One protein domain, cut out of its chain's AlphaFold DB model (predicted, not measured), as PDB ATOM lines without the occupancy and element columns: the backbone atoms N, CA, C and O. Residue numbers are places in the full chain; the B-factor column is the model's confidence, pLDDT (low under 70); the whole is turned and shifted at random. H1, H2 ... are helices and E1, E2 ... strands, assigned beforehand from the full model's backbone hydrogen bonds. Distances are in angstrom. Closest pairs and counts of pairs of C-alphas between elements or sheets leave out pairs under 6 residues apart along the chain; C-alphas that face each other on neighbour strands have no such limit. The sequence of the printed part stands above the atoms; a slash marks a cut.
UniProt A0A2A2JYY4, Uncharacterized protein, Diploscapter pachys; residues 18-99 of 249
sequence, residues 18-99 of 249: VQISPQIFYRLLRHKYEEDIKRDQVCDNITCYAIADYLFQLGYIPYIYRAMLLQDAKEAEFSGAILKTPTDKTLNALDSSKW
ATOM      1  N   VAL A  18     -41.902 -29.164   3.737       78.00
ATOM      2  CA  VAL A  18     -40.542 -29.494   4.171       78.00
ATOM      3  C   VAL A  18     -39.708 -28.215   4.242       78.00
ATOM      4  O   VAL A  18     -39.502 -27.537   3.234       78.00
ATOM      5  N   GLN A  19     -39.217 -27.894   5.441       84.81
ATOM      6  CA  GLN A  19     -38.226 -26.838   5.650       84.81
ATOM      7  C   GLN A  19     -36.927 -27.188   4.920       84.81
ATOM      8  O   GLN A  19     -36.398 -28.294   5.045       84.81
ATOM      9  N   ILE A  20     -36.396 -26.226   4.179       88.62
ATOM     10  CA  ILE A  20     -35.147 -26.332   3.430       88.62
ATOM     11  C   ILE A  20     -34.178 -25.242   3.881       88.62
ATOM     12  O   ILE A  20     -34.573 -24.190   4.381       88.62
ATOM     13  N   SER A  21     -32.876 -25.486   3.712       89.12
ATOM     14  CA  SER A  21     -31.883 -24.484   4.096       89.12
ATOM     15  C   SER A  21     -32.036 -23.205   3.258       89.12
ATOM     16  O   SER A  21     -32.415 -23.285   2.082       89.12
ATOM     17  N   PRO A  22     -31.679 -22.023   3.797       88.25
ATOM     18  CA  PRO A  22     -31.728 -20.773   3.041       88.25
ATOM     19  C   PRO A  22     -30.965 -20.838   1.710       88.25
ATOM     20  O   PRO A  22     -31.442 -20.318   0.704       88.25
ATOM     21  N   GLN A  23     -29.814 -21.524   1.663       88.62
ATOM     22  CA  GLN A  23     -29.038 -21.678   0.427       88.62
ATOM     23  C   GLN A  23     -29.803 -22.480  -0.634       88.62
ATOM     24  O   GLN A  23     -29.776 -22.124  -1.812       88.62
ATOM     25  N   ILE A  24     -30.493 -23.553  -0.228       89.69
ATOM     26  CA  ILE A  24     -31.313 -24.356  -1.141       89.69
ATOM     27  C   ILE A  24     -32.524 -23.540  -1.594       89.69
ATOM     28  O   ILE A  24     -32.791 -23.503  -2.793       89.69
ATOM     29  N   PHE A  25     -33.199 -22.841  -0.678       91.25
ATOM     30  CA  PHE A  25     -34.351 -21.997  -0.995       91.25
ATOM     31  C   PHE A  25     -34.014 -20.955  -2.060       91.25
ATOM     32  O   PHE A  25     -34.665 -20.917  -3.098       91.25
ATOM     33  N   TYR A  26     -32.956 -20.164  -1.865       89.88
ATOM     34  CA  TYR A  26     -32.588 -19.121  -2.826       89.88
ATOM     35  C   TYR A  26     -32.093 -19.675  -4.165       89.88
ATOM     36  O   TYR A  26     -32.312 -19.047  -5.199       89.88
ATOM     37  N   ARG A  27     -31.469 -20.861  -4.180       89.88
ATOM     38  CA  ARG A  27     -31.111 -21.537  -5.435       89.88
ATOM     39  C   ARG A  27     -32.354 -21.976  -6.211       89.88
ATOM     40  O   ARG A  27     -32.388 -21.811  -7.424       89.88
ATOM     41  N   LEU A  28     -33.351 -22.533  -5.523       89.81
ATOM     42  CA  LEU A  28     -34.615 -22.941  -6.143       89.81
ATOM     43  C   LEU A  28     -35.435 -21.734  -6.600       89.81
ATOM     44  O   LEU A  28     -36.006 -21.772  -7.682       89.81
ATOM     45  N   LEU A  29     -35.440 -20.656  -5.812       89.25
ATOM     46  CA  LEU A  29     -36.073 -19.394  -6.179       89.25
ATOM     47  C   LEU A  29     -35.466 -18.840  -7.475       89.25
ATOM     48  O   LEU A  29     -36.205 -18.541  -8.401       89.25
ATOM     49  N   ARG A  30     -34.129 -18.784  -7.583       89.19
ATOM     50  CA  ARG A  30     -33.435 -18.372  -8.819       89.19
ATOM     51  C   ARG A  30     -33.874 -19.171 -10.030       89.19
ATOM     52  O   ARG A  30     -34.361 -18.593 -10.987       89.19
ATOM     53  N   HIS A  31     -33.773 -20.490  -9.933       86.62
ATOM     54  CA  HIS A  31     -34.144 -21.371 -11.032       86.62
ATOM     55  C   HIS A  31     -35.611 -21.193 -11.453       86.62
ATOM     56  O   HIS A  31     -35.895 -21.107 -12.639       86.62
ATOM     57  N   LYS A  32     -36.530 -21.057 -10.486       86.19
ATOM     58  CA  LYS A  32     -37.957 -20.856 -10.762       86.19
ATOM     59  C   LYS A  32     -38.231 -19.568 -11.544       86.19
ATOM     60  O   LYS A  32     -38.926 -19.623 -12.544       86.19
ATOM     61  N   TYR A  33     -37.696 -18.426 -11.110       84.75
ATOM     62  CA  TYR A  33     -37.997 -17.129 -11.742       84.75
ATOM     63  C   TYR A  33     -37.062 -16.775 -12.915       84.75
ATOM     64  O   TYR A  33     -37.299 -15.779 -13.591       84.75
ATOM     65  N   GLU A  34     -36.024 -17.578 -13.184       77.81
ATOM     66  CA  GLU A  34     -35.265 -17.541 -14.446       77.81
ATOM     67  C   GLU A  34     -36.032 -18.216 -15.601       77.81
ATOM     68  O   GLU A  34     -35.872 -17.808 -16.751       77.81
ATOM     69  N   GLU A  35     -36.865 -19.222 -15.306       65.06
ATOM     70  CA  GLU A  35     -37.566 -20.042 -16.310       65.06
ATOM     71  C   GLU A  35     -39.071 -19.728 -16.417       65.06
ATOM     72  O   GLU A  35     -39.603 -19.685 -17.525       65.06
ATOM     73  N   ASP A  36     -39.742 -19.439 -15.296       59.00
ATOM     74  CA  ASP A  36     -41.191 -19.219 -15.207       59.00
ATOM     75  C   ASP A  36     -41.511 -17.813 -14.670       59.00
ATOM     76  O   ASP A  36     -41.788 -17.617 -13.481       59.00
ATOM     77  N   ILE A  37     -41.530 -16.805 -15.549       63.47
ATOM     78  CA  ILE A  37     -42.145 -15.515 -15.199       63.47
ATOM     79  C   ILE A  37     -43.661 -15.727 -15.185       63.47
ATOM     80  O   ILE A  37     -44.309 -15.761 -16.232       63.47
ATOM     81  N   LYS A  38     -44.230 -15.884 -13.987       59.12
ATOM     82  CA  LYS A  38     -45.681 -15.952 -13.789       59.12
ATOM     83  C   LYS A  38     -46.306 -14.638 -14.258       59.12
ATOM     84  O   LYS A  38     -45.867 -13.573 -13.835       59.12
ATOM     85  N   ARG A  39     -47.295 -14.729 -15.148       68.25
ATOM     86  CA  ARG A  39     -48.027 -13.585 -15.700       68.25
ATOM     87  C   ARG A  39     -49.520 -13.838 -15.573       68.25
ATOM     88  O   ARG A  39     -50.070 -14.627 -16.336       68.25
ATOM     89  N   ASP A  40     -50.158 -13.168 -14.626       80.12
ATOM     90  CA  ASP A  40     -51.613 -13.186 -14.501       80.12
ATOM     91  C   ASP A  40     -52.174 -11.942 -15.191       80.12
ATOM     92  O   ASP A  40     -51.930 -10.813 -14.763       80.12
ATOM     93  N   GLN A  41     -52.875 -12.149 -16.307       86.81
ATOM     94  CA  GLN A  41     -53.492 -11.067 -17.070       86.81
ATOM     95  C   GLN A  41     -54.912 -10.806 -16.570       86.81
ATOM     96  O   GLN A  41     -55.722 -11.725 -16.445       86.81
ATOM     97  N   VAL A  42     -55.227  -9.536 -16.336       89.38
ATOM     98  CA  VAL A  42     -56.550  -9.074 -15.922       89.38
ATOM     99  C   VAL A  42     -56.928  -7.872 -16.777       89.38
ATOM    100  O   VAL A  42     -56.148  -6.932 -16.918       89.38
ATOM    101  N   CYS A  43     -58.124  -7.903 -17.357       89.38
ATOM    102  CA  CYS A  43     -58.606  -6.870 -18.268       89.38
ATOM    103  C   CYS A  43     -60.012  -6.416 -17.889       89.38
ATOM    104  O   CYS A  43     -60.800  -7.199 -17.353       89.38
ATOM    105  N   ASP A  44     -60.339  -5.182 -18.250       86.31
ATOM    106  CA  ASP A  44     -61.712  -4.720 -18.410       86.31
ATOM    107  C   ASP A  44     -62.013  -4.499 -19.905       86.31
ATOM    108  O   ASP A  44     -61.332  -5.035 -20.780       86.31
ATOM    109  N   ASN A  45     -63.067  -3.743 -20.217       82.88
ATOM    110  CA  ASN A  45     -63.461  -3.462 -21.599       82.88
ATOM    111  C   ASN A  45     -62.549  -2.437 -22.307       82.88
ATOM    112  O   ASN A  45     -62.745  -2.185 -23.495       82.88
ATOM    113  N   ILE A  46     -61.629  -1.799 -21.581       80.19
ATOM    114  CA  ILE A  46     -60.836  -0.651 -22.032       80.19
ATOM    115  C   ILE A  46     -59.343  -0.985 -22.025       80.19
ATOM    116  O   ILE A  46     -58.654  -0.647 -22.984       80.19
ATOM    117  N   THR A  47     -58.851  -1.622 -20.960       85.94
ATOM    118  CA  THR A  47     -57.422  -1.793 -20.685       85.94
ATOM    119  C   THR A  47     -57.113  -3.186 -20.135       85.94
ATOM    120  O   THR A  47     -57.876  -3.754 -19.350       85.94
ATOM    121  N   CYS A  48     -55.946  -3.717 -20.502       89.19
ATOM    122  CA  CYS A  48     -55.396  -4.952 -19.946       89.19
ATOM    123  C   CYS A  48     -54.116  -4.711 -19.133       89.19
ATOM    124  O   CYS A  48     -53.187  -4.041 -19.591       89.19
ATOM    125  N   TYR A  49     -54.016  -5.370 -17.978       91.00
ATOM    126  CA  TYR A  49     -52.815  -5.406 -17.147       91.00
ATOM    127  C   TYR A  49     -52.305  -6.836 -16.990       91.00
ATOM    128  O   TYR A  49     -53.090  -7.782 -16.962       91.00
ATOM    129  N   ALA A  50     -50.992  -6.997 -16.863       91.25
ATOM    130  CA  ALA A  50     -50.371  -8.242 -16.429       91.25
ATOM    131  C   ALA A  50     -49.638  -8.023 -15.109       91.25
ATOM    132  O   ALA A  50     -48.917  -7.038 -14.960       91.25
ATOM    133  N   ILE A  51     -49.798  -8.954 -14.175       92.06
ATOM    134  CA  ILE A  51     -49.018  -8.994 -12.940       92.06
ATOM    135  C   ILE A  51     -47.864  -9.962 -13.134       92.06
ATOM    136  O   ILE A  51     -48.090 -11.118 -13.489       92.06
ATOM    137  N   ALA A  52     -46.642  -9.483 -12.917       90.50
ATOM    138  CA  ALA A  52     -45.430 -10.268 -13.085       90.50
ATOM    139  C   ALA A  52     -44.497 -10.112 -11.887       90.50
ATOM    140  O   ALA A  52     -44.246  -9.001 -11.426       90.50
ATOM    141  N   ASP A  53     -43.955 -11.234 -11.421       91.38
ATOM    142  CA  ASP A  53     -42.985 -11.271 -10.333       91.38
ATOM    143  C   ASP A  53     -41.584 -11.533 -10.904       91.38
ATOM    144  O   ASP A  53     -41.334 -12.542 -11.565       91.38
ATOM    145  N   TYR A  54     -40.665 -10.611 -10.638       87.81
ATOM    146  CA  TYR A  54     -39.295 -10.612 -11.133       87.81
ATOM    147  C   TYR A  54     -38.307 -10.833 -10.001       87.81
ATOM    148  O   TYR A  54     -38.402 -10.217  -8.939       87.81
ATOM    149  N   LEU A  55     -37.303 -11.666 -10.249       88.81
ATOM    150  CA  LEU A  55     -36.193 -11.826  -9.329       88.81
ATOM    151  C   LEU A  55     -35.131 -10.759  -9.580       88.81
ATOM    152  O   LEU A  55     -34.525 -10.702 -10.648       88.81
ATOM    153  N   PHE A  56     -34.845  -9.977  -8.550       87.19
ATOM    154  CA  PHE A  56     -33.738  -9.035  -8.525       87.19
ATOM    155  C   PHE A  56     -32.744  -9.402  -7.425       87.19
ATOM    156  O   PHE A  56     -32.981 -10.273  -6.584       87.19
ATOM    157  N   GLN A  57     -31.592  -8.735  -7.436       81.50
ATOM    158  CA  GLN A  57     -30.534  -8.974  -6.467       81.50
ATOM    159  C   GLN A  57     -29.962  -7.657  -5.948       81.50
ATOM    160  O   GLN A  57     -29.501  -6.823  -6.725       81.50
ATOM    161  N   LEU A  58     -29.958  -7.497  -4.622       71.50
ATOM    162  CA  LEU A  58     -29.293  -6.397  -3.929       71.50
ATOM    163  C   LEU A  58     -28.127  -6.971  -3.116       71.50
ATOM    164  O   LEU A  58     -28.313  -7.652  -2.105       71.50
ATOM    165  N   GLY A  59     -26.901  -6.763  -3.596       78.88
ATOM    166  CA  GLY A  59     -25.720  -7.417  -3.033       78.88
ATOM    167  C   GLY A  59     -25.802  -8.943  -3.167       78.88
ATOM    168  O   GLY A  59     -25.819  -9.473  -4.276       78.88
ATOM    169  N   TYR A  60     -25.847  -9.661  -2.041       75.25
ATOM    170  CA  TYR A  60     -25.934 -11.132  -2.012       75.25
ATOM    171  C   TYR A  60     -27.344 -11.669  -1.748       75.25
ATOM    172  O   TYR A  60     -27.547 -12.884  -1.797       75.25
ATOM    173  N   ILE A  61     -28.308 -10.792  -1.458       78.62
ATOM    174  CA  ILE A  61     -29.661 -11.187  -1.071       78.62
ATOM    175  C   ILE A  61     -30.580 -10.988  -2.283       78.62
ATOM    176  O   ILE A  61     -30.723  -9.859  -2.762       78.62
ATOM    177  N   PRO A  62     -31.168 -12.065  -2.831       87.19
ATOM    178  CA  PRO A  62     -32.186 -11.931  -3.858       87.19
ATOM    179  C   PRO A  62     -33.509 -11.467  -3.241       87.19
ATOM    180  O   PRO A  62     -33.828 -11.827  -2.107       87.19
ATOM    181  N   TYR A  63     -34.291 -10.716  -4.008       88.62
ATOM    182  CA  TYR A  63     -35.641 -10.294  -3.644       88.62
ATOM    183  C   TYR A  63     -36.568 -10.409  -4.853       88.62
ATOM    184  O   TYR A  63     -36.106 -10.432  -5.995       88.62
ATOM    185  N   ILE A  64     -37.871 -10.510  -4.594       90.81
ATOM    186  CA  ILE A  64     -38.888 -10.532  -5.646       90.81
ATOM    187  C   ILE A  64     -39.530  -9.153  -5.738       90.81
ATOM    188  O   ILE A  64     -39.881  -8.552  -4.720       90.81
ATOM    189  N   TYR A  65     -39.674  -8.677  -6.966       90.69
ATOM    190  CA  TYR A  65     -40.349  -7.449  -7.330       90.69
ATOM    191  C   TYR A  65     -41.604  -7.776  -8.126       90.69
ATOM    192  O   TYR A  65     -41.513  -8.402  -9.180       90.69
ATOM    193  N   ARG A  66     -42.762  -7.353  -7.633       92.69
ATOM    194  CA  ARG A  66     -44.030  -7.467  -8.346       92.69
ATOM    195  C   ARG A  66     -44.252  -6.215  -9.171       92.69
ATOM    196  O   ARG A  66     -44.267  -5.127  -8.610       92.69
ATOM    197  N   ALA A  67     -44.481  -6.379 -10.467       90.69
ATOM    198  CA  ALA A  67     -44.850  -5.301 -11.369       90.69
ATOM    199  C   ALA A  67     -46.268  -5.507 -11.909       90.69
ATOM    200  O   ALA A  67     -46.661  -6.616 -12.276       90.69
ATOM    201  N   MET A  68     -47.006  -4.408 -12.004       91.44
ATOM    202  CA  MET A  68     -48.240  -4.278 -12.762       91.44
ATOM    203  C   MET A  68     -47.911  -3.616 -14.095       91.44
ATOM    204  O   MET A  68     -47.504  -2.455 -14.149       91.44
ATOM    205  N   LEU A  69     -48.056  -4.378 -15.173       88.56
ATOM    206  CA  LEU A  69     -47.624  -4.005 -16.513       88.56
ATOM    207  C   LEU A  69     -48.828  -3.711 -17.383       88.56
ATOM    208  O   LEU A  69     -49.715  -4.551 -17.537       88.56
ATOM    209  N   LEU A  70     -48.824  -2.551 -18.015       86.38
ATOM    210  CA  LEU A  70     -49.844  -2.172 -18.968       86.38
ATOM    211  C   LEU A  70     -49.593  -2.861 -20.314       86.38
ATOM    212  O   LEU A  70     -48.622  -2.558 -21.015       86.38
ATOM    213  N   GLN A  71     -50.483  -3.773 -20.701       82.12
ATOM    214  CA  GLN A  71     -50.306  -4.591 -21.904       82.12
ATOM    215  C   GLN A  71     -50.391  -3.751 -23.185       82.12
ATOM    216  O   GLN A  71     -49.550  -3.886 -24.076       82.12
ATOM    217  N   ASP A  72     -51.322  -2.798 -23.230       71.69
ATOM    218  CA  ASP A  72     -51.559  -1.950 -24.406       71.69
ATOM    219  C   ASP A  72     -50.423  -0.944 -24.679       71.69
ATOM    220  O   ASP A  72     -50.348  -0.349 -25.755       71.69
ATOM    221  N   ALA A  73     -49.486  -0.784 -23.736       67.44
ATOM    222  CA  ALA A  73     -48.345   0.124 -23.835       67.44
ATOM    223  C   ALA A  73     -46.991  -0.608 -23.846       67.44
ATOM    224  O   ALA A  73     -46.040  -0.157 -23.209       67.44
ATOM    225  N   LYS A  74     -46.882  -1.718 -24.591       73.06
ATOM    226  CA  LYS A  74     -45.650  -2.534 -24.700       73.06
ATOM    227  C   LYS A  74     -45.147  -3.054 -23.347       73.06
ATOM    228  O   LYS A  74     -43.944  -3.042 -23.098       73.06
ATOM    229  N   GLU A  75     -46.065  -3.486 -22.484       74.69
ATOM    230  CA  GLU A  75     -45.751  -3.954 -21.124       74.69
ATOM    231  C   GLU A  75     -45.030  -2.899 -20.276       74.69
ATOM    232  O   GLU A  75     -44.200  -3.229 -19.431       74.69
ATOM    233  N   ALA A  76     -45.320  -1.616 -20.506       79.69
ATOM    234  CA  ALA A  76     -44.759  -0.575 -19.671       79.69
ATOM    235  C   ALA A  76     -45.242  -0.739 -18.229       79.69
ATOM    236  O   ALA A  76     -46.426  -0.973 -17.974       79.69
ATOM    237  N   GLU A  77     -44.316  -0.587 -17.291       84.12
ATOM    238  CA  GLU A  77     -44.639  -0.633 -15.879       84.12
ATOM    239  C   GLU A  77     -45.569   0.527 -15.509       84.12
ATOM    240  O   GLU A  77     -45.331   1.684 -15.879       84.12
ATOM    241  N   PHE A  78     -46.658   0.172 -14.836       86.00
ATOM    242  CA  PHE A  78     -47.659   1.091 -14.315       86.00
ATOM    243  C   PHE A  78     -47.540   1.239 -12.796       86.00
ATOM    244  O   PHE A  78     -47.773   2.318 -12.268       86.00
ATOM    245  N   SER A  79     -47.177   0.168 -12.088       89.25
ATOM    246  CA  SER A  79     -46.854   0.212 -10.660       89.25
ATOM    247  C   SER A  79     -46.018  -1.003 -10.274       89.25
ATOM    248  O   SER A  79     -46.074  -2.026 -10.960       89.25
ATOM    249  N   GLY A  80     -45.312  -0.938  -9.150       90.25
ATOM    250  CA  GLY A  80     -44.601  -2.090  -8.621       90.25
ATOM    251  C   GLY A  80     -44.294  -1.995  -7.133       90.25
ATOM    252  O   GLY A  80     -44.543  -0.975  -6.485       90.25
ATOM    253  N   ALA A  81     -43.844  -3.116  -6.572       91.50
ATOM    254  CA  ALA A  81     -43.508  -3.237  -5.160       91.50
ATOM    255  C   ALA A  81     -42.568  -4.419  -4.881       91.50
ATOM    256  O   ALA A  81     -42.595  -5.442  -5.569       91.50
ATOM    257  N   ILE A  82     -41.774  -4.323  -3.812       91.25
ATOM    258  CA  ILE A  82     -41.005  -5.464  -3.290       91.25
ATOM    259  C   ILE A  82     -41.920  -6.382  -2.478       91.25
ATOM    260  O   ILE A  82     -42.767  -5.919  -1.719       91.25
ATOM    261  N   LEU A  83     -41.710  -7.694  -2.596       92.44
ATOM    262  CA  LEU A  83     -42.377  -8.699  -1.772       92.44
ATOM    263  C   LEU A  83     -41.546  -9.053  -0.533       92.44
ATOM    264  O   LEU A  83     -40.328  -9.253  -0.616       92.44
ATOM    265  N   LYS A  84     -42.211  -9.236   0.613       92.75
ATOM    266  CA  LYS A  84     -41.587  -9.786   1.822       92.75
ATOM    267  C   LYS A  84     -41.199 -11.229   1.560       92.75
ATOM    268  O   LYS A  84     -42.041 -12.086   1.302       92.75
ATOM    269  N   THR A  85     -39.910 -11.518   1.680       90.88
ATOM    270  CA  THR A  85     -39.448 -12.897   1.550       90.88
ATOM    271  C   THR A  85     -39.934 -13.716   2.758       90.88
ATOM    272  O   THR A  85     -39.653 -13.315   3.890       90.88
ATOM    273  N   PRO A  86     -40.583 -14.881   2.560       91.56
ATOM    274  CA  PRO A  86     -41.066 -15.721   3.648       91.56
ATOM    275  C   PRO A  86     -39.945 -16.112   4.606       91.56
ATOM    276  O   PRO A  86     -38.815 -16.413   4.185       91.56
ATOM    277  N   THR A  87     -40.253 -16.098   5.900       89.81
ATOM    278  CA  THR A  87     -39.335 -16.545   6.953       89.81
ATOM    279  C   THR A  87     -39.278 -18.068   7.005       89.81
ATOM    280  O   THR A  87     -38.208 -18.638   7.227       89.81
ATOM    281  N   ASP A  88     -40.395 -18.733   6.718       87.25
ATOM    282  CA  ASP A  88     -40.498 -20.169   6.555       87.25
ATOM    283  C   ASP A  88     -39.983 -20.585   5.170       87.25
ATOM    284  O   ASP A  88     -40.629 -20.452   4.135       87.25
ATOM    285  N   LYS A  89     -38.753 -21.096   5.131       87.00
ATOM    286  CA  LYS A  89     -38.127 -21.550   3.888       87.00
ATOM    287  C   LYS A  89     -38.630 -22.946   3.532       87.00
ATOM    288  O   LYS A  89     -37.934 -23.926   3.764       87.00
ATOM    289  N   THR A  90     -39.841 -23.047   2.996       90.12
ATOM    290  CA  THR A  90     -40.438 -24.304   2.503       90.12
ATOM    291  C   THR A  90     -40.491 -24.340   0.973       90.12
ATOM    292  O   THR A  90     -40.264 -23.325   0.311       90.12
ATOM    293  N   LEU A  91     -40.783 -25.506   0.383       86.69
ATOM    294  CA  LEU A  91     -41.010 -25.599  -1.065       86.69
ATOM    295  C   LEU A  91     -42.271 -24.833  -1.495       86.69
ATOM    296  O   LEU A  91     -42.238 -24.143  -2.513       86.69
ATOM    297  N   ASN A  92     -43.345 -24.873  -0.698       86.94
ATOM    298  CA  ASN A  92     -44.553 -24.080  -0.956       86.94
ATOM    299  C   ASN A  92     -44.307 -22.571  -0.898       86.94
ATOM    300  O   ASN A  92     -44.912 -21.818  -1.662       86.94
ATOM    301  N   ALA A  93     -43.379 -22.129  -0.050       90.19
ATOM    302  CA  ALA A  93     -42.989 -20.730   0.044       90.19
ATOM    303  C   ALA A  93     -42.249 -20.206  -1.205       90.19
ATOM    304  O   ALA A  93     -41.970 -19.018  -1.274       90.19
ATOM    305  N   LEU A  94     -41.947 -21.034  -2.217       89.06
ATOM    306  CA  LEU A  94     -41.381 -20.571  -3.496       89.06
ATOM    307  C   LEU A  94     -42.420 -19.911  -4.422       89.06
ATOM    308  O   LEU A  94     -42.061 -19.395  -5.483       89.06
ATOM    309  N   ASP A  95     -43.711 -19.980  -4.104       89.25
ATOM    310  CA  ASP A  95     -44.779 -19.310  -4.853       89.25
ATOM    311  C   ASP A  95     -44.967 -17.864  -4.375       89.25
ATOM    312  O   ASP A  95     -45.611 -17.616  -3.355       89.25
ATOM    313  N   SER A  96     -44.403 -16.912  -5.125       90.69
ATOM    314  CA  SER A  96     -44.413 -15.486  -4.791       90.69
ATOM    315  C   SER A  96     -45.797 -14.856  -4.888       90.69
ATOM    316  O   SER A  96     -46.049 -13.851  -4.228       90.69
ATOM    317  N   SER A  97     -46.737 -15.472  -5.615       87.62
ATOM    318  CA  SER A  97     -48.119 -14.976  -5.684       87.62
ATOM    319  C   SER A  97     -48.822 -14.956  -4.324       87.62
ATOM    320  O   SER A  97     -49.803 -14.244  -4.151       87.62
ATOM    321  N   LYS A  98     -48.283 -15.685  -3.340       89.12
ATOM    322  CA  LYS A  98     -48.772 -15.730  -1.958       89.12
ATOM    323  C   LYS A  98     -47.998 -14.817  -1.005       89.12
ATOM    324  O   LYS A  98     -48.312 -14.787   0.181       89.12
ATOM    325  N   TRP A  99     -46.945 -14.150  -1.474       92.81
ATOM    326  CA  TRP A  99     -46.112 -13.306  -0.623       92.81
ATOM    327  C   TRP A  99     -46.776 -11.943  -0.426       92.81
ATOM    328  O   TRP A  99     -47.366 -11.386  -1.353       92.81
TER     329      TRP A  99
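Overview. This is residues 18 to 99 of the 249 residues of an uncharacterized protein of Diploscapter pachys (UniProt A0A2A2JYY4). A long, strongly twisted sheet of four strands has a single helix, H1, running over its strands E2 and E3, while the unnamed tail, residues 83 to 99, folds back at the helix end. The E1 and E2 hairpin reaches out at the opposite end of the long axis. The printed part has 82 residues, with one named helix and then four named strands, H1 E1 E2 E3 E4, of mixed class; the sheet's order is E1 - E2 - E3 - E4, all antiparallel. It is only just loose, close to compact, with a radius of gyration of the C-alphas of 14.2 A, and elongated, spanning 46 by 26 by 21 A.

Arrangement. Start at H1, residues 22 to 35, where every O i to N i+4 pair is within hydrogen-bond range. Next come E1, residues 39 to 43, E2, residues 48 to 58, E3, residues 61 to 70, and E4, residues 76 to 82: a meander, each strand the antiparallel neighbour of the one before. H1 is on this sheet, in two layers, helix on one face, at a height over the sheet of 9.7 A. It lies over E2 and E3, only just along the strands, at 28 degrees to E3 on the local plane. Its closest C-alphas to E2 are Tyr 33 and Leu 55, 6.1 A apart. In the hairpin E1 and E2, look for N 42 and O 49, 2.8 A; in E2 and E3, N 54 and O 65, 2.8 A; in E3 and E4, N 66 and O 81, 2.8 A. The edge strands E1 and E4 are apart.

Along the chain. Find C-alpha 22 at (-31.728, -20.773, 3.041); from there H1 runs 20.2 A to residue 35. E1 covers 12.8 A, E2 30.7 A, E3 28.4 A and E4 17.5 A, ending at C-alpha 82, (-41.005, -5.464, -3.290).

Size, cuts and confidence. The C-alphas farthest apart, those of Ser 21 and Asn 45, are 45.8 A apart. The printed part has no cut, and its four links between elements are tight. Look for pLDDT under 70 at residues 35 to 39 and 73; the mean of the printed part is 85.2.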